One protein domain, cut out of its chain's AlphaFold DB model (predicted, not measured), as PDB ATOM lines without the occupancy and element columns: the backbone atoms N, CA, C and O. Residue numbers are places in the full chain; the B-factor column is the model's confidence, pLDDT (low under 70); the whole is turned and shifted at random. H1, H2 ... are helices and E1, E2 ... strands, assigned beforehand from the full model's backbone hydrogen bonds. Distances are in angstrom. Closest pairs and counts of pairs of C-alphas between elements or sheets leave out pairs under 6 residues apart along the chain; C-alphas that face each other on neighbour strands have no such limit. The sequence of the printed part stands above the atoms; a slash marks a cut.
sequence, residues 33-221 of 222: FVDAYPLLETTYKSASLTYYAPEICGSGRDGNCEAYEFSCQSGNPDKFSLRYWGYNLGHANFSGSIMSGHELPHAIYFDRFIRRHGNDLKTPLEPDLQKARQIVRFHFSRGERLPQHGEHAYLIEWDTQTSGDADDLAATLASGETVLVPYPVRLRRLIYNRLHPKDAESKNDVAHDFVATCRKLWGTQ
ATOM      1  N   PHE A  33       4.836  54.342 -48.305       69.50
ATOM      2  CA  PHE A  33       5.460  53.138 -47.752       69.50
ATOM      3  C   PHE A  33       5.368  51.980 -48.744       69.50
ATOM      4  O   PHE A  33       4.290  51.727 -49.275       69.50
ATOM      5  N   VAL A  34       6.479  51.277 -48.958       73.38
ATOM      6  CA  VAL A  34       6.572  50.121 -49.863       73.38
ATOM      7  C   VAL A  34       7.005  48.909 -49.050       73.38
ATOM      8  O   VAL A  34       8.022  48.968 -48.367       73.38
ATOM      9  N   ASP A  35       6.224  47.831 -49.062       79.81
ATOM     10  CA  ASP A  35       6.626  46.583 -48.405       79.81
ATOM     11  C   ASP A  35       7.735  45.898 -49.178       79.81
ATOM     12  O   ASP A  35       7.675  45.829 -50.396       79.81
ATOM     13  N   ALA A  36       8.721  45.354 -48.481       83.81
ATOM     14  CA  ALA A  36       9.730  44.502 -49.078       83.81
ATOM     15  C   ALA A  36       9.974  43.301 -48.170       83.81
ATOM     16  O   ALA A  36      10.081  43.435 -46.947       83.81
ATOM     17  N   TYR A  37      10.061  42.126 -48.782       86.94
ATOM     18  CA  TYR A  37      10.233  40.864 -48.070       86.94
ATOM     19  C   TYR A  37      11.660  40.337 -48.269       86.94
ATOM     20  O   TYR A  37      12.213  40.489 -49.364       86.94
ATOM     21  N   PRO A  38      12.265  39.754 -47.224       91.00
ATOM     22  CA  PRO A  38      13.647  39.323 -47.227       91.00
ATOM     23  C   PRO A  38      13.828  37.986 -47.945       91.00
ATOM     24  O   PRO A  38      13.014  37.071 -47.829       91.00
ATOM     25  N   LEU A  39      14.981  37.857 -48.582       91.00
ATOM     26  CA  LEU A  39      15.600  36.621 -49.026       91.00
ATOM     27  C   LEU A  39      16.975  36.526 -48.360       91.00
ATOM     28  O   LEU A  39      17.776  37.455 -48.460       91.00
ATOM     29  N   LEU A  40      17.249  35.414 -47.676       93.81
ATOM     30  CA  LEU A  40      18.552  35.152 -47.068       93.81
ATOM     31  C   LEU A  40      19.385  34.242 -47.963       93.81
ATOM     32  O   LEU A  40      19.009  33.104 -48.240       93.81
ATOM     33  N   GLU A  41      20.559  34.728 -48.338       95.31
ATOM     34  CA  GLU A  41      21.587  33.956 -49.018       95.31
ATOM     35  C   GLU A  41      22.819  33.837 -48.125       95.31
ATOM     36  O   GLU A  41      23.312  34.817 -47.563       95.31
ATOM     37  N   THR A  42      23.349  32.623 -47.991       95.31
ATOM     38  CA  THR A  42      24.520  32.364 -47.147       95.31
ATOM     39  C   THR A  42      25.585  31.603 -47.911       95.31
ATOM     40  O   THR A  42      25.296  30.633 -48.611       95.31
ATOM     41  N   THR A  43      26.836  31.995 -47.710       94.81
ATOM     42  CA  THR A  43      28.020  31.252 -48.133       94.81
ATOM     43  C   THR A  43      28.887  30.936 -46.916       94.81
ATOM     44  O   THR A  43      28.637  31.390 -45.802       94.81
ATOM     45  N   TYR A  44      29.972  30.190 -47.121       92.62
ATOM     46  CA  TYR A  44      30.943  29.917 -46.058       92.62
ATOM     47  C   TYR A  44      31.705  31.166 -45.564       92.62
ATOM     48  O   TYR A  44      32.378  31.094 -44.538       92.62
ATOM     49  N   LYS A  45      31.640  32.291 -46.292       95.06
ATOM     50  CA  LYS A  45      32.361  33.542 -45.989       95.06
ATOM     51  C   LYS A  45      31.459  34.756 -45.796       95.06
ATOM     52  O   LYS A  45      31.953  35.798 -45.373       95.06
ATOM     53  N   SER A  46      30.178  34.662 -46.127       96.25
ATOM     54  CA  SER A  46      29.272  35.809 -46.125       96.25
ATOM     55  C   SER A  46      27.830  35.393 -45.893       96.25
ATOM     56  O   SER A  46      27.451  34.262 -46.191       96.25
ATOM     57  N   ALA A  47      27.023  36.334 -45.425       97.19
ATOM     58  CA  ALA A  47      25.573  36.253 -45.497       97.19
ATOM     59  C   ALA A  47      25.025  37.564 -46.062       97.19
ATOM     60  O   ALA A  47      25.600  38.627 -45.804       97.19
ATOM     61  N   SER A  48      23.931  37.466 -46.808       96.69
ATOM     62  CA  SER A  48      23.205  38.581 -47.410       96.69
ATOM     63  C   SER A  48      21.711  38.429 -47.135       96.69
ATOM     64  O   SER A  48      21.154  37.350 -47.315       96.69
ATOM     65  N   LEU A  49      21.075  39.512 -46.700       95.19
ATOM     66  CA  LEU A  49      19.642  39.636 -46.469       95.19
ATOM     67  C   LEU A  49      19.094  40.686 -47.434       95.19
ATOM     68  O   LEU A  49      19.259  41.890 -47.206       95.19
ATOM     69  N   THR A  50      18.479  40.219 -48.516       91.94
ATOM     70  CA  THR A  50      18.057  41.045 -49.651       91.94
ATOM     71  C   THR A  50      16.551  41.237 -49.659       91.94
ATOM     72  O   THR A  50      15.793  40.280 -49.585       91.94
ATOM     73  N   TYR A  51      16.113  42.480 -49.786       89.12
ATOM     74  CA  TYR A  51      14.726  42.907 -49.755       89.12
ATOM     75  C   TYR A  51      14.312  43.423 -51.121       89.12
ATOM     76  O   TYR A  51      14.819  44.455 -51.562       89.12
ATOM     77  N   TYR A  52      13.365  42.736 -51.752       80.50
ATOM     78  CA  TYR A  52      12.786  43.153 -53.027       80.50
ATOM     79  C   TYR A  52      11.450  43.851 -52.792       80.50
ATOM     80  O   TYR A  52      10.554  43.286 -52.159       80.50
ATOM     81  N   ALA A  53      11.302  45.062 -53.325       69.81
ATOM     82  CA  ALA A  53      10.002  45.712 -53.404       69.81
ATOM     83  C   ALA A  53       9.157  45.022 -54.506       69.81
ATOM     84  O   ALA A  53       9.599  44.959 -55.659       69.81
ATOM     85  N   PRO A  54       7.954  44.500 -54.194       57.91
ATOM     86  CA  PRO A  54       7.153  43.669 -55.090       57.91
ATOM     87  C   PRO A  54       6.606  44.425 -56.308       57.91
ATOM     88  O   PRO A  54       6.257  43.791 -57.297       57.91
ATOM     89  N   GLU A  55       6.556  45.760 -56.283       53.56
ATOM     90  CA  GLU A  55       6.001  46.551 -57.394       53.56
ATOM     91  C   GLU A  55       7.000  46.900 -58.500       53.56
ATOM     92  O   GLU A  55       6.634  47.558 -59.472       53.56
ATOM     93  N   ILE A  56       8.265  46.507 -58.373       53.00
ATOM     94  CA  ILE A  56       9.303  47.141 -59.184       53.00
ATOM     95  C   ILE A  56       9.899  46.081 -60.124       53.00
ATOM     96  O   ILE A  56       9.737  46.182 -61.341       53.00
ATOM     97  N   CYS A  57      10.374  44.939 -59.632       52.75
ATOM     98  CA  CYS A  57      10.936  43.917 -60.517       52.75
ATOM     99  C   CYS A  57       9.899  43.044 -61.254       52.75
ATOM    100  O   CYS A  57       9.438  42.046 -60.709       52.75
ATOM    101  N   GLY A  58       9.635  43.316 -62.543       45.53
ATOM    102  CA  GLY A  58       9.237  42.236 -63.466       45.53
ATOM    103  C   GLY A  58       8.120  42.459 -64.489       45.53
ATOM    104  O   GLY A  58       7.741  41.489 -65.143       45.53
ATOM    105  N   SER A  59       7.607  43.668 -64.733       39.53
ATOM    106  CA  SER A  59       6.559  43.861 -65.760       39.53
ATOM    107  C   SER A  59       7.081  44.038 -67.207       39.53
ATOM    108  O   SER A  59       6.497  44.796 -67.981       39.53
ATOM    109  N   GLY A  60       8.177  43.368 -67.599       43.22
ATOM    110  CA  GLY A  60       8.727  43.396 -68.969       43.22
ATOM    111  C   GLY A  60      10.234  43.681 -69.057       43.22
ATOM    112  O   GLY A  60      10.909  43.782 -68.037       43.22
ATOM    113  N   ARG A  61      10.766  43.811 -70.290       42.66
ATOM    114  CA  ARG A  61      12.206  44.038 -70.579       42.66
ATOM    115  C   ARG A  61      12.789  45.323 -69.959       42.66
ATOM    116  O   ARG A  61      14.006  45.434 -69.906       42.66
ATOM    117  N   ASP A  62      11.939  46.212 -69.441       50.91
ATOM    118  CA  ASP A  62      12.295  47.545 -68.939       50.91
ATOM    119  C   ASP A  62      11.748  47.826 -67.523       50.91
ATOM    120  O   ASP A  62      11.556  48.980 -67.147       50.91
ATOM    121  N   GLY A  63      11.462  46.791 -66.722       55.19
ATOM    122  CA  GLY A  63      11.031  46.990 -65.334       55.19
ATOM    123  C   GLY A  63      12.096  47.738 -64.528       55.19
ATOM    124  O   GLY A  63      13.275  47.377 -64.572       55.19
ATOM    125  N   ASN A  64      11.691  48.784 -63.801       61.19
ATOM    126  CA  ASN A  64      12.528  49.349 -62.746       61.19
ATOM    127  C   ASN A  64      12.811  48.232 -61.751       61.19
ATOM    128  O   ASN A  64      11.943  47.422 -61.516       61.19
ATOM    129  N   CYS A  65      13.986  48.118 -61.165       71.94
ATOM    130  CA  CYS A  65      14.232  47.056 -60.188       71.94
ATOM    131  C   CYS A  65      14.973  47.676 -59.031       71.94
ATOM    132  O   CYS A  65      16.008  48.283 -59.270       71.94
ATOM    133  N   GLU A  66      14.465  47.546 -57.814       77.94
ATOM    134  CA  GLU A  66      15.158  48.048 -56.637       77.94
ATOM    135  C   GLU A  66      15.197  47.004 -55.539       77.94
ATOM    136  O   GLU A  66      14.248  46.236 -55.350       77.94
ATOM    137  N   ALA A  67      16.311  46.985 -54.819       84.25
ATOM    138  CA  ALA A  67      16.428  46.183 -53.624       84.25
ATOM    139  C   ALA A  67      17.410  46.791 -52.628       84.25
ATOM    140  O   ALA A  67      18.341  47.524 -52.981       84.25
ATOM    141  N   TYR A  68      17.196  46.416 -51.372       87.12
ATOM    142  CA  TYR A  68      18.104  46.679 -50.266       87.12
ATOM    143  C   TYR A  68      18.751  45.372 -49.843       87.12
ATOM    144  O   TYR A  68      18.058  44.389 -49.629       87.12
ATOM    145  N   GLU A  69      20.061  45.354 -49.682       91.88
ATOM    146  CA  GLU A  69      20.804  44.194 -49.200       91.88
ATOM    147  C   GLU A  69      21.590  44.598 -47.958       91.88
ATOM    148  O   GLU A  69      22.458  45.468 -48.025       91.88
ATOM    149  N   PHE A  70      21.324  43.946 -46.831       94.00
ATOM    150  CA  PHE A  70      22.271  43.939 -45.720       94.00
ATOM    151  C   PHE A  70      23.209  42.757 -45.894       94.00
ATOM    152  O   PHE A  70      22.761  41.650 -46.171       94.00
ATOM    153  N   SER A  71      24.504  42.959 -45.694       95.69
ATOM    154  CA  SER A  71      25.474  41.874 -45.780       95.69
ATOM    155  C   SER A  71      26.519  41.948 -44.678       95.69
ATOM    156  O   SER A  71      26.826  43.015 -44.143       95.69
ATOM    157  N   CYS A  72      27.065  40.785 -44.343       95.69
ATOM    158  CA  CYS A  72      28.188  40.619 -43.432       95.69
ATOM    159  C   CYS A  72      29.198  39.642 -44.041       95.69
ATOM    160  O   CYS A  72      28.843  38.747 -44.817       95.69
ATOM    161  N   GLN A  73      30.474  39.803 -43.696       94.69
ATOM    162  CA  GLN A  73      31.555  38.957 -44.204       94.69
ATOM    163  C   GLN A  73      32.453  38.484 -43.066       94.69
ATOM    164  O   GLN A  73      32.726  39.230 -42.129       94.69
ATOM    165  N   SER A  74      32.977  37.264 -43.177       93.06
ATOM    166  CA  SER A  74      33.905  36.708 -42.188       93.06
ATOM    167  C   SER A  74      35.209  37.503 -42.107       93.06
ATOM    168  O   SER A  74      35.799  37.593 -41.044       93.06
ATOM    169  N   GLY A  75      35.670  38.078 -43.225       89.69
ATOM    170  CA  GLY A  75      36.903  38.873 -43.287       89.69
ATOM    171  C   GLY A  75      36.773  40.302 -42.751       89.69
ATOM    172  O   GLY A  75      37.752  41.041 -42.782       89.69
ATOM    173  N   ASN A  76      35.580  40.699 -42.307       89.62
ATOM    174  CA  ASN A  76      35.289  42.038 -41.811       89.62
ATOM    175  C   ASN A  76      34.320  41.934 -40.619       89.62
ATOM    176  O   ASN A  76      33.122  42.191 -40.778       89.62
ATOM    177  N   PRO A  77      34.802  41.431 -39.465       89.19
ATOM    178  CA  PRO A  77      33.960  41.206 -38.300       89.19
ATOM    179  C   PRO A  77      33.381  42.504 -37.741       89.19
ATOM    180  O   PRO A  77      33.979  43.568 -37.871       89.19
ATOM    181  N   ASP A  78      32.209  42.388 -37.112       89.81
ATOM    182  CA  ASP A  78      31.496  43.485 -36.444       89.81
ATOM    183  C   ASP A  78      31.158  44.668 -37.376       89.81
ATOM    184  O   ASP A  78      31.052  45.819 -36.947       89.81
ATOM    185  N   LYS A  79      30.979  44.383 -38.673       92.12
ATOM    186  CA  LYS A  79      30.627  45.373 -39.691       92.12
ATOM    187  C   LYS A  79      29.562  44.839 -40.649       92.12
ATOM    188  O   LYS A  79      29.721  43.771 -41.241       92.12
ATOM    189  N   PHE A  80      28.498  45.618 -40.832       92.88
ATOM    190  CA  PHE A  80      27.480  45.383 -41.852       92.88
ATOM    191  C   PHE A  80      27.633  46.373 -43.002       92.88
ATOM    192  O   PHE A  80      27.886  47.562 -42.783       92.88
ATOM    193  N   SER A  81      27.399  45.884 -44.216       92.38
ATOM    194  CA  SER A  81      27.254  46.713 -45.409       92.38
ATOM    195  C   SER A  81      25.786  46.740 -45.822       92.38
ATOM    196  O   SER A  81      25.162  45.690 -45.968       92.38
ATOM    197  N   LEU A  82      25.241  47.938 -46.005       89.94
ATOM    198  CA  LEU A  82      23.942  48.179 -46.616       89.94
ATOM    199  C   LEU A  82      24.171  48.569 -48.069       89.94
ATOM    200  O   LEU A  82      24.763  49.610 -48.354       89.94
ATOM    201  N   ARG A  83      23.673  47.759 -48.991       87.69
ATOM    202  CA  ARG A  83      23.645  48.081 -50.410       87.69
ATOM    203  C   ARG A  83      22.235  48.408 -50.832       87.69
ATOM    204  O   ARG A  83      21.280  47.755 -50.434       87.69
ATOM    205  N   TYR A  84      22.137  49.405 -51.681       83.81
ATOM    206  CA  TYR A  84      20.962  49.674 -52.469       83.81
ATOM    207  C   TYR A  84      21.361  49.521 -53.931       83.81
ATOM    208  O   TYR A  84      22.366  50.096 -54.362       83.81
ATOM    209  N   TRP A  85      20.579  48.786 -54.707       79.94
ATOM    210  CA  TRP A  85      20.739  48.752 -56.155       79.94
ATOM    211  C   TRP A  85      19.422  49.058 -56.839       79.94
ATOM    212  O   TRP A  85      18.355  48.691 -56.355       79.94
ATOM    213  N   GLY A  86      19.527  49.788 -57.945       75.06
ATOM    214  CA  GLY A  86      18.403  50.279 -58.722       75.06
ATOM    215  C   GLY A  86      18.679  50.122 -60.214       75.06
ATOM    216  O   GLY A  86      19.730  50.564 -60.673       75.06
ATOM    217  N   TYR A  87      17.757  49.535 -60.976       70.38
ATOM    218  CA  TYR A  87      17.787  49.452 -62.439       70.38
ATOM    219  C   TYR A  87      16.688  50.325 -63.046       70.38
ATOM    220  O   TYR A  87      15.595  50.415 -62.491       70.38
ATOM    221  N   ASN A  88      16.985  50.954 -64.187       60.22
ATOM    222  CA  ASN A  88      16.054  51.747 -65.004       60.22
ATOM    223  C   ASN A  88      15.361  52.940 -64.325       60.22
ATOM    224  O   ASN A  88      14.412  53.486 -64.874       60.22
ATOM    225  N   LEU A  89      15.876  53.446 -63.200       58.38
ATOM    226  CA  LEU A  89      15.248  54.549 -62.463       58.38
ATOM    227  C   LEU A  89      15.403  55.901 -63.186       58.38
ATOM    228  O   LEU A  89      16.190  56.763 -62.796       58.38
ATOM    229  N   GLY A  90      14.611  56.105 -64.240       45.78
ATOM    230  CA  GLY A  90      14.633  57.276 -65.122       45.78
ATOM    231  C   GLY A  90      14.138  58.582 -64.490       45.78
ATOM    232  O   GLY A  90      14.144  59.620 -65.144       45.78
ATOM    233  N   HIS A  91      13.714  58.566 -63.222       47.69
ATOM    234  CA  HIS A  91      13.090  59.716 -62.552       47.69
ATOM    235  C   HIS A  91      13.947  60.376 -61.461       47.69
ATOM    236  O   HIS A  91      13.504  61.343 -60.840       47.69
ATOM    237  N   ALA A  92      15.163  59.887 -61.213       48.06
ATOM    238  CA  ALA A  92      15.926  60.243 -60.023       48.06
ATOM    239  C   ALA A  92      17.311  60.821 -60.364       48.06
ATOM    240  O   ALA A  92      18.194  60.137 -60.875       48.06
ATOM    241  N   ASN A  93      17.524  62.102 -60.041       46.81
ATOM    242  CA  ASN A  93      18.836  62.749 -60.124       46.81
ATOM    243  C   ASN A  93      19.731  62.286 -58.958       46.81
ATOM    244  O   ASN A  93      19.875  62.982 -57.953       46.81
ATOM    245  N   PHE A  94      20.353  61.113 -59.102       49.69
ATOM    246  CA  PHE A  94      21.283  60.532 -58.116       49.69
ATOM    247  C   PHE A  94      22.539  61.362 -57.859       49.69
ATOM    248  O   PHE A  94      23.172  61.214 -56.815       49.69
ATOM    249  N   SER A  95      22.893  62.259 -58.782       45.69
ATOM    250  CA  SER A  95      24.050  63.140 -58.635       45.69
ATOM    251  C   SER A  95      23.973  63.993 -57.364       45.69
ATOM    252  O   SER A  95      24.997  64.202 -56.726       45.69
ATOM    253  N   GLY A  96      22.778  64.417 -56.930       42.47
ATOM    254  CA  GLY A  96      22.611  65.218 -55.711       42.47
ATOM    255  C   GLY A  96      22.892  64.451 -54.411       42.47
ATOM    256  O   GLY A  96      23.584  64.967 -53.531       42.47
ATOM    257  N   SER A  97      22.400  63.212 -54.305       44.00
ATOM    258  CA  SER A  97      22.605  62.363 -53.122       44.00
ATOM    259  C   SER A  97      24.059  61.881 -53.017       44.00
ATOM    260  O   SER A  97      24.634  61.891 -51.933       44.00
ATOM    261  N   ILE A  98      24.686  61.532 -54.151       44.12
ATOM    262  CA  ILE A  98      26.085  61.069 -54.211       44.12
ATOM    263  C   ILE A  98      27.070  62.217 -53.922       44.12
ATOM    264  O   ILE A  98      28.057  62.015 -53.219       44.12
ATOM    265  N   MET A  99      26.811  63.432 -54.424       38.97
ATOM    266  CA  MET A  99      27.728  64.571 -54.258       38.97
ATOM    267  C   MET A  99      27.700  65.208 -52.865       38.97
ATOM    268  O   MET A  99      28.643  65.914 -52.513       38.97
ATOM    269  N   SER A 100      26.641  65.004 -52.078       40.53
ATOM    270  CA  SER A 100      26.518  65.664 -50.775       40.53
ATOM    271  C   SER A 100      27.134  64.883 -49.617       40.53
ATOM    272  O   SER A 100      27.319  65.485 -48.568       40.53
ATOM    273  N   GLY A 101      27.436  63.582 -49.755       36.00
ATOM    274  CA  GLY A 101      28.065  62.753 -48.706       36.00
ATOM    275  C   GLY A 101      27.319  62.681 -47.357       36.00
ATOM    276  O   GLY A 101      27.768  61.999 -46.439       36.00
ATOM    277  N   HIS A 102      26.187  63.377 -47.227       37.12
ATOM    278  CA  HIS A 102      25.490  63.658 -45.972       37.12
ATOM    279  C   HIS A 102      24.029  63.190 -45.980       37.12
ATOM    280  O   HIS A 102      23.390  63.176 -44.930       37.12
ATOM    281  N   GLU A 103      23.491  62.764 -47.125       43.47
ATOM    282  CA  GLU A 103      22.156  62.157 -47.206       43.47
ATOM    283  C   GLU A 103      22.258  60.651 -46.981       43.47
ATOM    284  O   GLU A 103      22.142  59.826 -47.881       43.47
ATOM    285  N   LEU A 104      22.580  60.319 -45.735       44.91
ATOM    286  CA  LEU A 104      22.733  58.958 -45.244       44.91
ATOM    287  C   LEU A 104      21.357  58.257 -45.289       44.91
ATOM    288  O   LEU A 104      20.390  58.814 -44.749       44.91
ATOM    289  N   PRO A 105      21.224  57.024 -45.809       49.47
ATOM    290  CA  PRO A 105      20.119  56.183 -45.402       49.47
ATOM    291  C   PRO A 105      20.335  55.878 -43.922       49.47
ATOM    292  O   PRO A 105      21.366  55.356 -43.506       49.47
ATOM    293  N   HIS A 106      19.376  56.270 -43.102       42.31
ATOM    294  CA  HIS A 106      19.315  55.821 -41.722       42.31
ATOM    295  C   HIS A 106      18.298  54.687 -41.705       42.31
ATOM    296  O   HIS A 106      17.190  54.886 -42.196       42.31
ATOM    297  N   ALA A 107      18.630  53.527 -41.143       47.72
ATOM    298  CA  ALA A 107      17.576  52.593 -40.769       47.72
ATOM    299  C   ALA A 107      16.883  53.178 -39.535       47.72
ATOM    300  O   ALA A 107      17.534  53.493 -38.534       47.72
ATOM    301  N   ILE A 108      15.582  53.423 -39.646       48.34
ATOM    302  CA  ILE A 108      14.777  54.013 -38.584       48.34
ATOM    303  C   ILE A 108      13.785  52.959 -38.117       48.34
ATOM    304  O   ILE A 108      13.052  52.363 -38.904       48.34
ATOM    305  N   TYR A 109      13.734  52.769 -36.807       43.44
ATOM    306  CA  TYR A 109      12.654  52.038 -36.174       43.44
ATOM    307  C   TYR A 109      11.296  52.729 -36.406       43.44
ATOM    308  O   TYR A 109      11.164  53.940 -36.194       43.44
ATOM    309  N   PHE A 110      10.289  51.953 -36.823       44.38
ATOM    310  CA  PHE A 110       8.951  52.390 -37.260       44.38
ATOM    311  C   PHE A 110       8.291  53.448 -36.348       44.38
ATOM    312  O   PHE A 110       7.677  54.405 -36.828       44.38
ATOM    313  N   ASP A 111       8.499  53.357 -35.033       38.75
ATOM    314  CA  ASP A 111       7.834  54.211 -34.040       38.75
ATOM    315  C   ASP A 111       8.229  55.702 -34.103       38.75
ATOM    316  O   ASP A 111       7.501  56.587 -33.648       38.75
ATOM    317  N   ARG A 112       9.349  56.063 -34.745       39.28
ATOM    318  CA  ARG A 112       9.730  57.485 -34.861       39.28
ATOM    319  C   ARG A 112       8.824  58.273 -35.816       39.28
ATOM    320  O   ARG A 112       8.634  59.474 -35.606       39.28
ATOM    321  N   PHE A 113       8.265  57.611 -36.833       45.16
ATOM    322  CA  PHE A 113       7.236  58.193 -37.703       45.16
ATOM    323  C   PHE A 113       5.884  58.248 -36.996       45.16
ATOM    324  O   PHE A 113       5.227  59.289 -37.048       45.16
ATOM    325  N   ILE A 114       5.534  57.205 -36.232       41.38
ATOM    326  CA  ILE A 114       4.371  57.223 -35.332       41.38
ATOM    327  C   ILE A 114       4.452  58.426 -34.393       41.38
ATOM    328  O   ILE A 114       3.474  59.136 -34.245       41.38
ATOM    329  N   ARG A 115       5.622  58.767 -33.844       40.34
ATOM    330  CA  ARG A 115       5.811  59.964 -33.001       40.34
ATOM    331  C   ARG A 115       5.422  61.292 -33.658       40.34
ATOM    332  O   ARG A 115       5.058  62.227 -32.951       40.34
ATOM    333  N   ARG A 116       5.571  61.414 -34.981       43.75
ATOM    334  CA  ARG A 116       5.233  62.637 -35.727       43.75
ATOM    335  C   ARG A 116       3.747  62.681 -36.084       43.75
ATOM    336  O   ARG A 116       3.167  63.758 -36.033       43.75
ATOM    337  N   HIS A 117       3.158  61.520 -36.369       46.12
ATOM    338  CA  HIS A 117       1.737  61.355 -36.704       46.12
ATOM    339  C   HIS A 117       0.839  61.062 -35.488       46.12
ATOM    340  O   HIS A 117      -0.379  61.120 -35.582       46.12
ATOM    341  N   GLY A 118       1.414  60.774 -34.322       42.53
ATOM    342  CA  GLY A 118       0.708  60.430 -33.086       42.53
ATOM    343  C   GLY A 118      -0.061  61.600 -32.483       42.53
ATOM    344  O   GLY A 118      -0.958  61.379 -31.679       42.53
ATOM    345  N   ASN A 119       0.228  62.828 -32.924       44.84
ATOM    346  CA  ASN A 119      -0.600  63.996 -32.626       44.84
ATOM    347  C   ASN A 119      -1.965  63.952 -33.343       44.84
ATOM    348  O   ASN A 119      -2.894  64.611 -32.885       44.84
ATOM    349  N   ASP A 120      -2.096  63.158 -34.414       46.44
ATOM    350  CA  ASP A 120      -3.301  63.050 -35.249       46.44
ATOM    351  C   ASP A 120      -4.061  61.719 -35.051       46.44
ATOM    352  O   ASP A 120      -5.144  61.515 -35.609       46.44
ATOM    353  N   LEU A 121      -3.537  60.795 -34.234       42.88
ATOM    354  CA  LEU A 121      -4.201  59.526 -33.925       42.88
ATOM    355  C   LEU A 121      -5.233  59.713 -32.798       42.88
ATOM    356  O   LEU A 121      -4.910  60.176 -31.708       42.88
ATOM    357  N   LYS A 122      -6.486  59.291 -33.038       47.41
ATOM    358  CA  LYS A 122      -7.599  59.362 -32.058       47.41
ATOM    359  C   LYS A 122      -7.332  58.599 -30.755       47.41
ATOM    360  O   LYS A 122      -7.946  58.904 -29.737       47.41
ATOM    361  N   THR A 123      -6.416  57.637 -30.799       45.09
ATOM    362  CA  THR A 123      -5.866  56.957 -29.632       45.09
ATOM    363  C   THR A 123      -4.347  57.010 -29.774       45.09
ATOM    364  O   THR A 123      -3.832  56.449 -30.746       45.09
ATOM    365  N   PRO A 124      -3.617  57.677 -28.864       44.59
ATOM    366  CA  PRO A 124      -2.166  57.617 -28.867       44.59
ATOM    367  C   PRO A 124      -1.759  56.158 -28.672       44.59
ATOM    368  O   PRO A 124      -2.154  55.529 -27.689       44.59
ATOM    369  N   LEU A 125      -1.000  55.603 -29.615       45.81
ATOM    370  CA  LEU A 125      -0.236  54.392 -29.335       45.81
ATOM    371  C   LEU A 125       0.754  54.768 -28.231       45.81
ATOM    372  O   LEU A 125       1.488  55.742 -28.404       45.81
ATOM    373  N   GLU A 126       0.740  54.073 -27.090       43.03
ATOM    374  CA  GLU A 126       1.783  54.283 -26.084       43.03
ATOM    375  C   GLU A 126       3.124  53.868 -26.708       43.03
ATOM    376  O   GLU A 126       3.289  52.697 -27.062       43.03
ATOM    377  N   PRO A 127       4.059  54.812 -26.909       44.03
ATOM    378  CA  PRO A 127       5.305  54.520 -27.589       44.03
ATOM    379  C   PRO A 127       6.193  53.670 -26.687       44.03
ATOM    380  O   PRO A 127       6.402  53.993 -25.511       44.03
ATOM    381  N   ASP A 128       6.804  52.635 -27.254       45.34
ATOM    382  CA  ASP A 128       7.922  51.971 -26.599       45.34
ATOM    383  C   ASP A 128       9.170  52.853 -26.768       45.34
ATOM    384  O   ASP A 128       9.939  52.768 -27.731       45.34
ATOM    385  N   LEU A 129       9.361  53.752 -25.800       40.62
ATOM    386  CA  LEU A 129      10.448  54.732 -25.774       40.62
ATOM    387  C   LEU A 129      11.850  54.106 -25.740       40.62
ATOM    388  O   LEU A 129      12.822  54.841 -25.953       40.62
ATOM    389  N   GLN A 130      11.982  52.808 -25.448       44.84
ATOM    390  CA  GLN A 130      13.255  52.095 -25.575       44.84
ATOM    391  C   GLN A 130      13.499  51.653 -27.022       44.84
ATOM    392  O   GLN A 130      14.613  51.835 -27.515       44.84
ATOM    393  N   LYS A 131      12.466  51.185 -27.732       41.28
ATOM    394  CA  LYS A 131      12.552  50.744 -29.137       41.28
ATOM    395  C   LYS A 131      12.636  51.898 -30.143       41.28
ATOM    396  O   LYS A 131      13.383  51.824 -31.114       41.28
ATOM    397  N   ALA A 132      12.005  53.039 -29.855       41.19
ATOM    398  CA  ALA A 132      12.063  54.266 -30.668       41.19
ATOM    399  C   ALA A 132      13.458  54.930 -30.795       41.19
ATOM    400  O   ALA A 132      13.578  56.009 -31.394       41.19
ATOM    401  N   ARG A 133      14.510  54.353 -30.194       44.09
ATOM    402  CA  ARG A 133      15.829  54.987 -30.014       44.09
ATOM    403  C   ARG A 133      16.925  54.540 -30.975       44.09
ATOM    404  O   ARG A 133      17.867  55.312 -31.145       44.09
ATOM    405  N   GLN A 134      16.846  53.366 -31.595       57.12
ATOM    406  CA  GLN A 134      17.971  52.869 -32.392       57.12
ATOM    407  C   GLN A 134      17.900  53.402 -33.824       57.12
ATOM    408  O   GLN A 134      17.129  52.956 -34.669       57.12
ATOM    409  N   ILE A 135      18.694  54.444 -34.060       63.09
ATOM    410  CA  ILE A 135      19.011  54.946 -35.391       63.09
ATOM    411  C   ILE A 135      20.373  54.372 -35.729       63.09
ATOM    412  O   ILE A 135      21.386  54.867 -35.230       63.09
ATOM    413  N   VAL A 136      20.395  53.355 -36.580       68.69
ATOM    414  CA  VAL A 136      21.659  52.819 -37.077       68.69
ATOM    415  C   VAL A 136      22.219  53.807 -38.087       68.69
ATOM    416  O   VAL A 136      21.563  54.150 -39.080       68.69
ATOM    417  N   ARG A 137      23.430  54.288 -37.813       69.12
ATOM    418  CA  ARG A 137      24.133  55.203 -38.705       69.12
ATOM    419  C   ARG A 137      24.938  54.402 -39.709       69.12
ATOM    420  O   ARG A 137      25.869  53.683 -39.362       69.12
ATOM    421  N   PHE A 138      24.596  54.591 -40.971       72.12
ATOM    422  CA  PHE A 138      25.388  54.108 -42.083       72.12
ATOM    423  C   PHE A 138      26.198  55.253 -42.661       72.12
ATOM    424  O   PHE A 138      25.694  56.364 -42.803       72.12
ATOM    425  N   HIS A 139      27.443  54.980 -43.016       75.44
ATOM    426  CA  HIS A 139      28.309  55.936 -43.688       75.44
ATOM    427  C   HIS A 139      28.506  55.531 -45.135       75.44
ATOM    428  O   HIS A 139      28.699  54.354 -45.434       75.44
ATOM    429  N   PHE A 140      28.457  56.515 -46.029       74.56
ATOM    430  CA  PHE A 140      28.655  56.281 -47.451       74.56
ATOM    431  C   PHE A 140      30.035  55.678 -47.697       74.56
ATOM    432  O   PHE A 140      31.045  56.227 -47.255       74.56
ATOM    433  N   SER A 141      30.049  54.544 -48.389       79.44
ATOM    434  CA  SER A 141      31.258  53.808 -48.739       79.44
ATOM    435  C   SER A 141      31.585  54.040 -50.210       79.44
ATOM    436  O   SER A 141      32.653  54.558 -50.541       79.44
ATOM    437  N   ARG A 142      30.634  53.743 -51.106       75.38
ATOM    438  CA  ARG A 142      30.794  53.968 -52.547       75.38
ATOM    439  C   ARG A 142      29.464  54.072 -53.284       75.38
ATOM    440  O   ARG A 142      28.431  53.607 -52.815       75.38
ATOM    441  N   GLY A 143      29.527  54.635 -54.483       76.88
ATOM    442  CA  GLY A 143      28.448  54.621 -55.460       76.88
ATOM    443  C   GLY A 143      29.021  54.354 -56.846       76.88
ATOM    444  O   GLY A 143      30.060  54.907 -57.203       76.88
ATOM    445  N   GLU A 144      28.361  53.500 -57.616       75.81
ATOM    446  CA  GLU A 144      28.811  53.075 -58.940       75.81
ATOM    447  C   GLU A 144      27.627  53.023 -59.910       75.81
ATOM    448  O   GLU A 144      26.522  52.627 -59.542       75.81
ATOM    449  N   ARG A 145      27.854  53.419 -61.169       74.56
ATOM    450  CA  ARG A 145      26.900  53.166 -62.257       74.56
ATOM    451  C   ARG A 145      27.143  51.771 -62.811       74.56
ATOM    452  O   ARG A 145      28.286  51.396 -63.035       74.56
ATOM    453  N   LEU A 146      26.067  51.054 -63.101       75.69
ATOM    454  CA  LEU A 146      26.092  49.686 -63.601       75.69
ATOM    455  C   LEU A 146      25.619  49.632 -65.068       75.69
ATOM    456  O   LEU A 146      24.548  49.092 -65.337       75.69
ATOM    457  N   PRO A 147      26.366  50.196 -66.039       69.31
ATOM    458  CA  PRO A 147      25.897  50.372 -67.419       69.31
ATOM    459  C   PRO A 147      25.502  49.063 -68.116       69.31
ATOM    460  O   PRO A 147      24.645  49.065 -68.994       69.31
ATOM    461  N   GLN A 148      26.079  47.934 -67.700       73.12
ATOM    462  CA  GLN A 148      25.725  46.602 -68.189       73.12
ATOM    463  C   GLN A 148      24.286  46.175 -67.842       73.12
ATOM    464  O   GLN A 148      23.774  45.234 -68.440       73.12
ATOM    465  N   HIS A 149      23.634  46.868 -66.903       68.94
ATOM    466  CA  HIS A 149      22.246  46.652 -66.485       68.94
ATOM    467  C   HIS A 149      21.308  47.803 -66.907       68.94
ATOM    468  O   HIS A 149      20.178  47.878 -66.428       68.94
ATOM    469  N   GLY A 150      21.761  48.695 -67.798       68.62
ATOM    470  CA  GLY A 150      20.984  49.818 -68.332       68.62
ATOM    471  C   GLY A 150      21.600  51.186 -68.030       68.62
ATOM    472  O   GLY A 150      22.414  51.353 -67.121       68.62
ATOM    473  N   GLU A 151      21.197  52.209 -68.789       66.19
ATOM    474  CA  GLU A 151      21.756  53.565 -68.662       66.19
ATOM    475  C   GLU A 151      21.482  54.200 -67.288       66.19
ATOM    476  O   GLU A 151      22.262  55.027 -66.812       66.19
ATOM    477  N   HIS A 152      20.414  53.778 -66.612       66.75
ATOM    478  CA  HIS A 152      19.989  54.295 -65.307       66.75
ATOM    479  C   HIS A 152      20.131  53.263 -64.183       66.75
ATOM    480  O   HIS A 152      19.390  53.299 -63.203       66.75
ATOM    481  N   ALA A 153      21.082  52.342 -64.336       73.00
ATOM    482  CA  ALA A 153      21.417  51.345 -63.333       73.00
ATOM    483  C   ALA A 153      22.566  51.809 -62.428       73.00
ATOM    484  O   ALA A 153      23.560  52.371 -62.899       73.00
ATOM    485  N   TYR A 154      22.447  51.566 -61.125       73.81
ATOM    486  CA  TYR A 154      23.453  51.969 -60.146       73.81
ATOM    487  C   TYR A 154      23.416  51.107 -58.880       73.81
ATOM    488  O   TYR A 154      22.429  50.436 -58.572       73.81
ATOM    489  N   LEU A 155      24.520  51.170 -58.146       80.81
ATOM    490  CA  LEU A 155      24.735  50.576 -56.838       80.81
ATOM    491  C   LEU A 155      25.202  51.677 -55.889       80.81
ATOM    492  O   LEU A 155      26.089  52.459 -56.235       80.81
ATOM    493  N   ILE A 156      24.634  51.722 -54.694       78.75
ATOM    494  CA  ILE A 156      25.116  52.554 -53.597       78.75
ATOM    495  C   ILE A 156      25.368  51.651 -52.402       78.75
ATOM    496  O   ILE A 156      24.549  50.799 -52.075       78.75
ATOM    497  N   GLU A 157      26.513  51.827 -51.765       83.69
ATOM    498  CA  GLU A 157      26.933  51.043 -50.618       83.69
ATOM    499  C   GLU A 157      27.270  51.970 -49.460       83.69
ATOM    500  O   GLU A 157      28.016  52.947 -49.599       83.69
ATOM    501  N   TRP A 158      26.725  51.624 -48.305       85.50
ATOM    502  CA  TRP A 158      27.034  52.224 -47.028       85.50
ATOM    503  C   TRP A 158      27.429  51.151 -46.027       85.50
ATOM    504  O   TRP A 158      27.120  49.977 -46.182       85.50
ATOM    505  N   ASP A 159      28.093  51.582 -44.972       87.62
ATOM    506  CA  ASP A 159      28.746  50.715 -44.011       87.62
ATOM    507  C   ASP A 159      28.472  51.196 -42.584       87.62
ATOM    508  O   ASP A 159      28.508  52.405 -42.321       87.62
ATOM    509  N   THR A 160      28.281  50.268 -41.644       88.50
ATOM    510  CA  THR A 160      28.397  50.595 -40.215       88.50
ATOM    511  C   THR A 160      29.850  50.972 -39.904       88.50
ATOM    512  O   THR A 160      30.786  50.367 -40.435       88.50
ATOM    513  N   GLN A 161      30.060  52.004 -39.082       83.06
ATOM    514  CA  GLN A 161      31.411  52.502 -38.774       83.06
ATOM    515  C   GLN A 161      31.984  51.919 -37.492       83.06
ATOM    516  O   GLN A 161      33.194  51.727 -37.391       83.06
ATOM    517  N   THR A 162      31.127  51.666 -36.508       85.75
ATOM    518  CA  THR A 162      31.534  51.131 -35.214       85.75
ATOM    519  C   THR A 162      30.915  49.761 -34.981       85.75
ATOM    520  O   THR A 162      29.854  49.448 -35.526       85.75
ATOM    521  N   SER A 163      31.553  48.954 -34.131       87.94
ATOM    522  CA  SER A 163      30.959  47.702 -33.653       87.94
ATOM    523  C   SER A 163      29.638  47.953 -32.922       87.94
ATOM    524  O   SER A 163      28.725  47.150 -33.036       87.94
ATOM    525  N   GLY A 164      29.498  49.105 -32.251       86.88
ATOM    526  CA  GLY A 164      28.243  49.530 -31.631       86.88
ATOM    527  C   GLY A 164      27.113  49.734 -32.642       86.88
ATOM    528  O   GLY A 164      26.021  49.226 -32.426       86.88
ATOM    529  N   ASP A 165      27.376  50.393 -33.778       84.12
ATOM    530  CA  ASP A 165      26.372  50.542 -34.848       84.12
ATOM    531  C   ASP A 165      25.976  49.178 -35.438       84.12
ATOM    532  O   ASP A 165      24.815  48.957 -35.787       84.12
ATOM    533  N   ALA A 166      26.938  48.257 -35.560       89.12
ATOM    534  CA  ALA A 166      26.671  46.900 -36.025       89.12
ATOM    535  C   ALA A 166      25.838  46.098 -35.013       89.12
ATOM    536  O   ALA A 166      24.892  45.418 -35.410       89.12
ATOM    537  N   ASP A 167      26.135  46.207 -33.719       88.69
ATOM    538  CA  ASP A 167      25.366  45.569 -32.650       88.69
ATOM    539  C   ASP A 167      23.935  46.120 -32.574       88.69
ATOM    540  O   ASP A 167      22.985  45.342 -32.456       88.69
ATOM    541  N   ASP A 168      23.762  47.437 -32.716       84.75
ATOM    542  CA  ASP A 168      22.449  48.087 -32.767       84.75
ATOM    543  C   ASP A 168      21.640  47.624 -33.990       84.75
ATOM    544  O   ASP A 168      20.444  47.331 -33.875       84.75
ATOM    545  N   LEU A 169      22.279  47.492 -35.158       87.31
ATOM    546  CA  LEU A 169      21.626  46.943 -36.350       87.31
ATOM    547  C   LEU A 169      21.241  45.479 -36.166       87.31
ATOM    548  O   LEU A 169      20.125  45.096 -36.511       87.31
ATOM    549  N   ALA A 170      22.138  44.669 -35.607       90.00
ATOM    550  CA  ALA A 170      21.869  43.270 -35.313       90.00
ATOM    551  C   ALA A 170      20.694  43.123 -34.339       90.00
ATOM    552  O   ALA A 170      19.833  42.272 -34.552       90.00
ATOM    553  N   ALA A 171      20.625  43.958 -33.299       86.00
ATOM    554  CA  ALA A 171      19.500  43.984 -32.366       86.00
ATOM    555  C   ALA A 171      18.195  44.400 -33.061       86.00
ATOM    556  O   ALA A 171      17.163  43.764 -32.852       86.00
ATOM    557  N   THR A 172      18.258  45.412 -33.932       83.81
ATOM    558  CA  THR A 172      17.103  45.887 -34.706       83.81
ATOM    559  C   THR A 172      16.567  44.791 -35.631       83.81
ATOM    560  O   THR A 172      15.376  44.494 -35.596       83.81
ATOM    561  N   LEU A 173      17.433  44.142 -36.415       87.94
ATOM    562  CA  LEU A 173      17.044  43.071 -37.344       87.94
ATOM    563  C   LEU A 173      16.559  41.808 -36.615       87.94
ATOM    564  O   LEU A 173      15.617  41.169 -37.071       87.94
ATOM    565  N   ALA A 174      17.154  41.465 -35.471       86.94
ATOM    566  CA  ALA A 174      16.767  40.292 -34.681       86.94
ATOM    567  C   ALA A 174      15.517  40.506 -33.807       86.94
ATOM    568  O   ALA A 174      15.090  39.574 -33.127       86.94
ATOM    569  N   SER A 175      14.941  41.712 -33.789       82.69
ATOM    570  CA  SER A 175      13.748  42.022 -32.988       82.69
ATOM    571  C   SER A 175      12.471  41.342 -33.496       82.69
ATOM    572  O   SER A 175      11.493  41.251 -32.754       82.69
ATOM    573  N   GLY A 176      12.468  40.878 -34.751       78.56
ATOM    574  CA  GLY A 176      11.273  40.360 -35.412       78.56
ATOM    575  C   GLY A 176      10.247  41.447 -35.746       78.56
ATOM    576  O   GLY A 176       9.073  41.140 -35.966       78.56
ATOM    577  N   GLU A 177      10.674  42.713 -35.795       77.81
ATOM    578  CA  GLU A 177       9.849  43.871 -36.142       77.81
ATOM    579  C   GLU A 177      10.219  44.436 -37.527       77.81
ATOM    580  O   GLU A 177      11.330  44.255 -38.027       77.81
ATOM    581  N   THR A 178       9.271  45.120 -38.173       77.94
ATOM    582  CA  THR A 178       9.487  45.757 -39.481       77.94
ATOM    583  C   THR A 178      10.423  46.959 -39.353       77.94
ATOM    584  O   THR A 178      10.178  47.878 -38.567       77.94
ATOM    585  N   VAL A 179      11.463  46.997 -40.185       81.25
ATOM    586  CA  VAL A 179      12.435  48.099 -40.239       81.25
ATOM    587  C   VAL A 179      12.052  49.078 -41.345       81.25
ATOM    588  O   VAL A 179      11.660  48.659 -42.431       81.25
ATOM    589  N   LEU A 180      12.176  50.386 -41.103       76.19
ATOM    590  CA  LEU A 180      12.021  51.391 -42.154       76.19
ATOM    591  C   LEU A 180      13.381  51.845 -42.667       76.19
ATOM    592  O   LEU A 180      14.216  52.323 -41.899       76.19
ATOM    593  N   VAL A 181      13.567  51.792 -43.982       75.50
ATOM    594  CA  VAL A 181      14.729  52.399 -44.641       75.50
ATOM    595  C   VAL A 181      14.241  53.442 -45.645       75.50
ATOM    596  O   VAL A 181      13.403  53.125 -46.489       75.50
ATOM    597  N   PRO A 182      14.703  54.705 -45.564       69.12
ATOM    598  CA  PRO A 182      14.310  55.732 -46.509       69.12
ATOM    599  C   PRO A 182      14.839  55.403 -47.904       69.12
ATOM    600  O   PRO A 182      15.929  54.846 -48.081       69.12
ATOM    601  N   TYR A 183      14.072  55.806 -48.903       68.88
ATOM    602  CA  TYR A 183      14.504  55.789 -50.285       68.88
ATOM    603  C   TYR A 183      15.680  56.765 -50.467       68.88
ATOM    604  O   TYR A 183      15.557  57.930 -50.079       68.88
ATOM    605  N   PRO A 184      16.828  56.342 -51.033       60.28
ATOM    606  CA  PRO A 184      18.055  57.152 -51.066       60.28
ATOM    607  C   PRO A 184      18.004  58.319 -52.073       60.28
ATOM    608  O   PRO A 184      19.007  58.997 -52.322       60.28
ATOM    609  N   VAL A 185      16.838  58.571 -52.669       58.78
ATOM    610  CA  VAL A 185      16.610  59.626 -53.656       58.78
ATOM    611  C   VAL A 185      15.819  60.763 -53.048       58.78
ATOM    612  O   VAL A 185      14.772  60.558 -52.436       58.78
ATOM    613  N   ARG A 186      16.249  61.989 -53.351       52.06
ATOM    614  CA  ARG A 186      15.412  63.178 -53.190       52.06
ATOM    615  C   ARG A 186      14.201  63.116 -54.116       52.06
ATOM    616  O   ARG A 186      14.258  63.518 -55.277       52.06
ATOM    617  N   LEU A 187      13.096  62.632 -53.580       56.25
ATOM    618  CA  LEU A 187      11.787  62.694 -54.210       56.25
ATOM    619  C   LEU A 187      10.987  63.866 -53.631       56.25
ATOM    620  O   LEU A 187      11.270  64.366 -52.544       56.25
ATOM    621  N   ARG A 188       9.956  64.312 -54.360       53.66
ATOM    622  CA  ARG A 188       9.024  65.345 -53.862       53.66
ATOM    623  C   ARG A 188       8.240  64.883 -52.623       53.66
ATOM    624  O   ARG A 188       7.684  65.720 -51.923       53.66
ATOM    625  N   ARG A 189       8.185  63.569 -52.386       54.59
ATOM    626  CA  ARG A 189       7.573  62.899 -51.232       54.59
ATOM    627  C   ARG A 189       8.609  61.989 -50.587       54.59
ATOM    628  O   ARG A 189       9.434  61.428 -51.302       54.59
ATOM    629  N   LEU A 190       8.563  61.824 -49.270       59.31
ATOM    630  CA  LEU A 190       9.425  60.856 -48.592       59.31
ATOM    631  C   LEU A 190       8.910  59.442 -48.877       59.31
ATOM    632  O   LEU A 190       7.730  59.174 -48.689       59.31
ATOM    633  N   ILE A 191       9.768  58.531 -49.323       67.38
ATOM    634  CA  ILE A 191       9.393  57.123 -49.502       67.38
ATOM    635  C   ILE A 191      10.187  56.286 -48.504       67.38
ATOM    636  O   ILE A 191      11.394  56.482 -48.366       67.38
ATOM    637  N   TYR A 192       9.510  55.383 -47.800       73.12
ATOM    638  CA  TYR A 192      10.117  54.422 -46.884       73.12
ATOM    639  C   TYR A 192       9.837  52.998 -47.340       73.12
ATOM    640  O   TYR A 192       8.699  52.640 -47.635       73.12
ATOM    641  N   ASN A 193      10.870  52.168 -47.315       76.06
ATOM    642  CA  ASN A 193      10.748  50.735 -47.505       76.06
ATOM    643  C   ASN A 193      10.518  50.064 -46.147       76.06
ATOM    644  O   ASN A 193      11.332  50.216 -45.235       76.06
ATOM    645  N   ARG A 194       9.383  49.369 -46.018       81.69
ATOM    646  CA  ARG A 194       8.998  48.509 -44.896       81.69
ATOM    647  C   ARG A 194       9.647  47.148 -45.098       81.69
ATOM    648  O   ARG A 194       9.127  46.300 -45.815       81.69
ATOM    649  N   LEU A 195      10.803  46.969 -44.480       86.50
ATOM    650  CA  LEU A 195      11.592  45.750 -44.549       86.50
ATOM    651  C   LEU A 195      11.045  44.757 -43.525       86.50
ATOM    652  O   LEU A 195      11.221  44.935 -42.316       86.50
ATOM    653  N   HIS A 196      10.317  43.749 -44.002       86.62
ATOM    654  CA  HIS A 196       9.699  42.746 -43.137       86.62
ATOM    655  C   HIS A 196      10.736  41.759 -42.598       86.62
ATOM    656  O   HIS A 196      11.571  41.283 -43.347       86.62
ATOM    657  N   PRO A 197      10.681  41.363 -41.324       86.06
ATOM    658  CA  PRO A 197      11.640  40.400 -40.774       86.06
ATOM    659  C   PRO A 197      11.431  38.983 -41.330       86.06
ATOM    660  O   PRO A 197      12.334  38.148 -41.301       86.06
ATOM    661  N   LYS A 198      10.229  38.710 -41.850       88.50
ATOM    662  CA  LYS A 198       9.786  37.399 -42.314       88.50
ATOM    663  C   LYS A 198       9.648  37.367 -43.819       88.50
ATOM    664  O   LYS A 198       9.200  38.355 -44.401       88.50
ATOM    665  N   ASP A 199       9.968  36.227 -44.422       84.44
ATOM    666  CA  ASP A 199       9.643  36.007 -45.830       84.44
ATOM    667  C   ASP A 199       8.121  36.040 -46.070       84.44
ATOM    668  O   ASP A 199       7.305  35.926 -45.148       84.44
ATOM    669  N   ALA A 200       7.735  36.234 -47.330       76.69
ATOM    670  CA  ALA A 200       6.328  36.359 -47.702       76.69
ATOM    671  C   ALA A 200       5.543  35.040 -47.542       76.69
ATOM    672  O   ALA A 200       4.330  35.070 -47.337       76.69
ATOM    673  N   GLU A 201       6.215  33.886 -47.636       77.94
ATOM    674  CA  GLU A 201       5.567  32.575 -47.781       77.94
ATOM    675  C   GLU A 201       5.619  31.703 -46.518       77.94
ATOM    676  O   GLU A 201       4.609  31.113 -46.127       77.94
ATOM    677  N   SER A 202       6.782  31.591 -45.875       71.56
ATOM    678  CA  SER A 202       7.037  30.636 -44.794       71.56
ATOM    679  C   SER A 202       6.804  31.213 -43.396       71.56
ATOM    680  O   SER A 202       6.672  30.450 -42.436       71.56
ATOM    681  N   LYS A 203       6.699  32.546 -43.267       74.62
ATOM    682  CA  LYS A 203       6.604  33.283 -41.989       74.62
ATOM    683  C   LYS A 203       7.809  33.066 -41.062       74.62
ATOM    684  O   LYS A 203       7.749  33.493 -39.902       74.62
ATOM    685  N   ASN A 204       8.874  32.423 -41.541       85.88
ATOM    686  CA  ASN A 204      10.119  32.278 -40.798       85.88
ATOM    687  C   ASN A 204      10.772  33.647 -40.638       85.88
ATOM    688  O   ASN A 204      10.722  34.467 -41.552       85.88
ATOM    689  N   ASP A 205      11.367  33.902 -39.474       88.94
ATOM    690  CA  ASP A 205      12.085  35.148 -39.199       88.94
ATOM    691  C   ASP A 205      13.484  35.100 -39.825       88.94
ATOM    692  O   ASP A 205      14.489  34.766 -39.197       88.94
ATOM    693  N   VAL A 206      13.514  35.392 -41.121       93.12
ATOM    694  CA  VAL A 206      14.712  35.352 -41.956       93.12
ATOM    695  C   VAL A 206      15.731  36.413 -41.515       93.12
ATOM    696  O   VAL A 206      16.941  36.190 -41.611       93.12
ATOM    697  N   ALA A 207      15.271  37.551 -40.987       92.12
ATOM    698  CA  ALA A 207      16.146  38.595 -40.456       92.12
ATOM    699  C   ALA A 207      16.888  38.144 -39.187       92.12
ATOM    700  O   ALA A 207      18.092  38.395 -39.055       92.12
ATOM    701  N   HIS A 208      16.216  37.423 -38.288       93.19
ATOM    702  CA  HIS A 208      16.864  36.811 -37.130       93.19
ATOM    703  C   HIS A 208      17.927  35.777 -37.547       93.19
ATOM    704  O   HIS A 208      19.056  35.801 -37.038       93.19
ATOM    705  N   ASP A 209      17.609  34.906 -38.508       95.12
ATOM    706  CA  ASP A 209      18.539  33.881 -39.007       95.12
ATOM    707  C   ASP A 209      19.774  34.486 -39.689       95.12
ATOM    708  O   ASP A 209      20.902  33.999 -39.520       95.12
ATOM    709  N   PHE A 210      19.594  35.600 -40.399       96.81
ATOM    710  CA  PHE A 210      20.694  36.394 -40.939       96.81
ATOM    711  C   PHE A 210      21.640  36.884 -39.834       96.81
ATOM    712  O   PHE A 210      22.850  36.646 -39.906       96.81
ATOM    713  N   VAL A 211      21.109  37.505 -38.775       95.69
ATOM    714  CA  VAL A 211      21.919  38.005 -37.649       95.69
ATOM    715  C   VAL A 211      22.664  36.867 -36.951       95.69
ATOM    716  O   VAL A 211      23.862  36.990 -36.664       95.69
ATOM    717  N   ALA A 212      21.989  35.741 -36.707       95.62
ATOM    718  CA  ALA A 212      22.609  34.553 -36.127       95.62
ATOM    719  C   ALA A 212      23.767  34.035 -36.997       95.62
ATOM    720  O   ALA A 212      24.841  33.701 -36.483       95.62
ATOM    721  N   THR A 213      23.585  34.035 -38.319       96.31
ATOM    722  CA  THR A 213      24.612  33.620 -39.281       96.31
ATOM    723  C   THR A 213      25.812  34.565 -39.270       96.31
ATOM    724  O   THR A 213      26.950  34.096 -39.195       96.31
ATOM    725  N   CYS A 214      25.591  35.881 -39.268       95.94
ATOM    726  CA  CYS A 214      26.669  36.869 -39.189       95.94
ATOM    727  C   CYS A 214      27.507  36.710 -37.918       95.94
ATOM    728  O   CYS A 214      28.734  36.633 -37.989       95.94
ATOM    729  N   ARG A 215      26.854  36.545 -36.761       94.56
ATOM    730  CA  ARG A 215      27.546  36.298 -35.486       94.56
ATOM    731  C   ARG A 215      28.381  35.024 -35.518       94.56
ATOM    732  O   ARG A 215      29.495  35.016 -35.001       94.56
ATOM    733  N   LYS A 216      27.878  33.958 -36.148       94.62
ATOM    734  CA  LYS A 216      28.640  32.716 -36.332       94.62
ATOM    735  C   LYS A 216      29.872  32.941 -37.207       94.62
ATOM    736  O   LYS A 216      30.955  32.520 -36.814       94.62
ATOM    737  N   LEU A 217      29.724  33.621 -38.349       94.38
ATOM    738  CA  LEU A 217      30.835  33.933 -39.257       94.38
ATOM    739  C   LEU A 217      31.948  34.714 -38.544       94.38
ATOM    740  O   LEU A 217      33.124  34.385 -38.716       94.38
ATOM    741  N   TRP A 218      31.588  35.690 -37.708       93.19
ATOM    742  CA  TRP A 218      32.537  36.501 -36.938       93.19
ATOM    743  C   TRP A 218      33.140  35.763 -35.740       93.19
ATOM    744  O   TRP A 218      34.327  35.911 -35.458       93.19
ATOM    745  N   GLY A 219      32.352  34.919 -35.067       83.38
ATOM    746  CA  GLY A 219      32.802  34.103 -33.938       83.38
ATOM    747  C   GLY A 219      33.867  33.068 -34.308       83.38
ATOM    748  O   GLY A 219      34.677  32.715 -33.464       83.38
ATOM    749  N   THR A 220      33.936  32.630 -35.570       64.50
ATOM    750  CA  THR A 220      34.999  31.728 -36.056       64.50
ATOM    751  C   THR A 220      36.408  32.339 -36.062       64.50
ATOM    752  O   THR A 220      37.366  31.617 -36.333       64.50
ATOM    753  N   GLN A 221      36.551  33.649 -35.825       54.28
ATOM    754  CA  GLN A 221      37.837  34.357 -35.864       54.28
ATOM    755  C   GLN A 221      38.305  34.909 -34.507       54.28
ATOM    756  O   GLN A 221      39.389  35.492 -34.450       54.28
TER     757      GLN A 221
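AT A GLANCE: This is residues 33 to 221 of the 222 residues of an uncharacterized protein of Labrenzia sp. VG12 (UniProt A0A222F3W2). Nine strands ring a closed barrel, and two helices, H3 and H4, pack on its outside; the ring is thin at the short strand E5. Short H1 lies outside over E6 and E7, while the long loop 118 to 134 after H2 reaches far from the barrel. The printed part has 189 residues, with named elements in the order E1 E2 E3 E4 H1 E5 H2 E6 E7 H3 E8 E9 H4; round the ring run E1 E2 E3 E4 E7 E6 E5 E8 E9 and back to E1, mixed. The class is mixed, helices and strands; the whole is compact, with a radius of gyration of the C-alphas of 16.8 A and spans of 50 by 45 by 37 A.

IN THESE COORDINATES: E1, residues 33 to 42, begins at C-alpha 33 (5.460, 53.138, -47.752) and is 28.2 A long. E2 is residues 46 to 52, E3 65 to 73, 24.9 A, and E4 76 to 87, 28.0 A, which bends by 92 degrees at residue 79. H1 is residues 94 to 100, E5 106 to 109 and H2 111 to 117. E6, residues 135 to 145, 28.1 A, bends by 58 degrees at residue 141. E7 is residues 154 to 160, H3 163 to 173, E8 179 to 182 and E9 190 to 195. H4, residues 206 to 219, is 19.8 A long and ends at C-alpha 219 (32.802, 34.103, -33.938).

HOW THE PARTS SIT: E1 to E4 form a meander, each strand the antiparallel neighbour of the one before; N 39 and O 50 are 2.7 A apart, N 51 and O 68 2.7 A, N 69 and O 83 2.8 A. E4 and E7 are antiparallel, with N 82 and O 158 at 2.8 A, and so are hairpin E6 and E7, with N 155 and O 144 at 2.8 A. E6 and E5 have one pair within hydrogen-bond range, N 136 and O 107, 3.5 A. E5 and E8 have N 108 and O 180 at 2.9 A, and hairpin E8 and E9 N 193 and O 181 at 2.8 A. E9 and E1 are parallel, with N 194 and O 34 at 2.7 A. H4 runs along the strands over E2 and E3, 7.7 A high over the sheet. The sheet curls round H3, at a height of 6.4 A. H4 touches H3 with residues 207 to 211 alone, opposite ways at a shallow tilt of 29 degrees; the closest C-alphas, Leu 173 and Ala 207, are 5.5 A apart. H2 is only just on the barrel, with 5 pairs of C-alphas within 10 A. Each O i to N i+4 pair is within hydrogen-bond range in H1, H3 and H4; H2 has 2 of 3.

THE WHOLE: The farthest C-alphas, Lys 122 and Gln 221, are 52.0 A apart. The printed part has no cut; the links E2 to E3 and H2 to E6 are long. Mean pLDDT of the printed part is 70.9, with 80 residues under 70, among them 53 to 64 and 88 to 137.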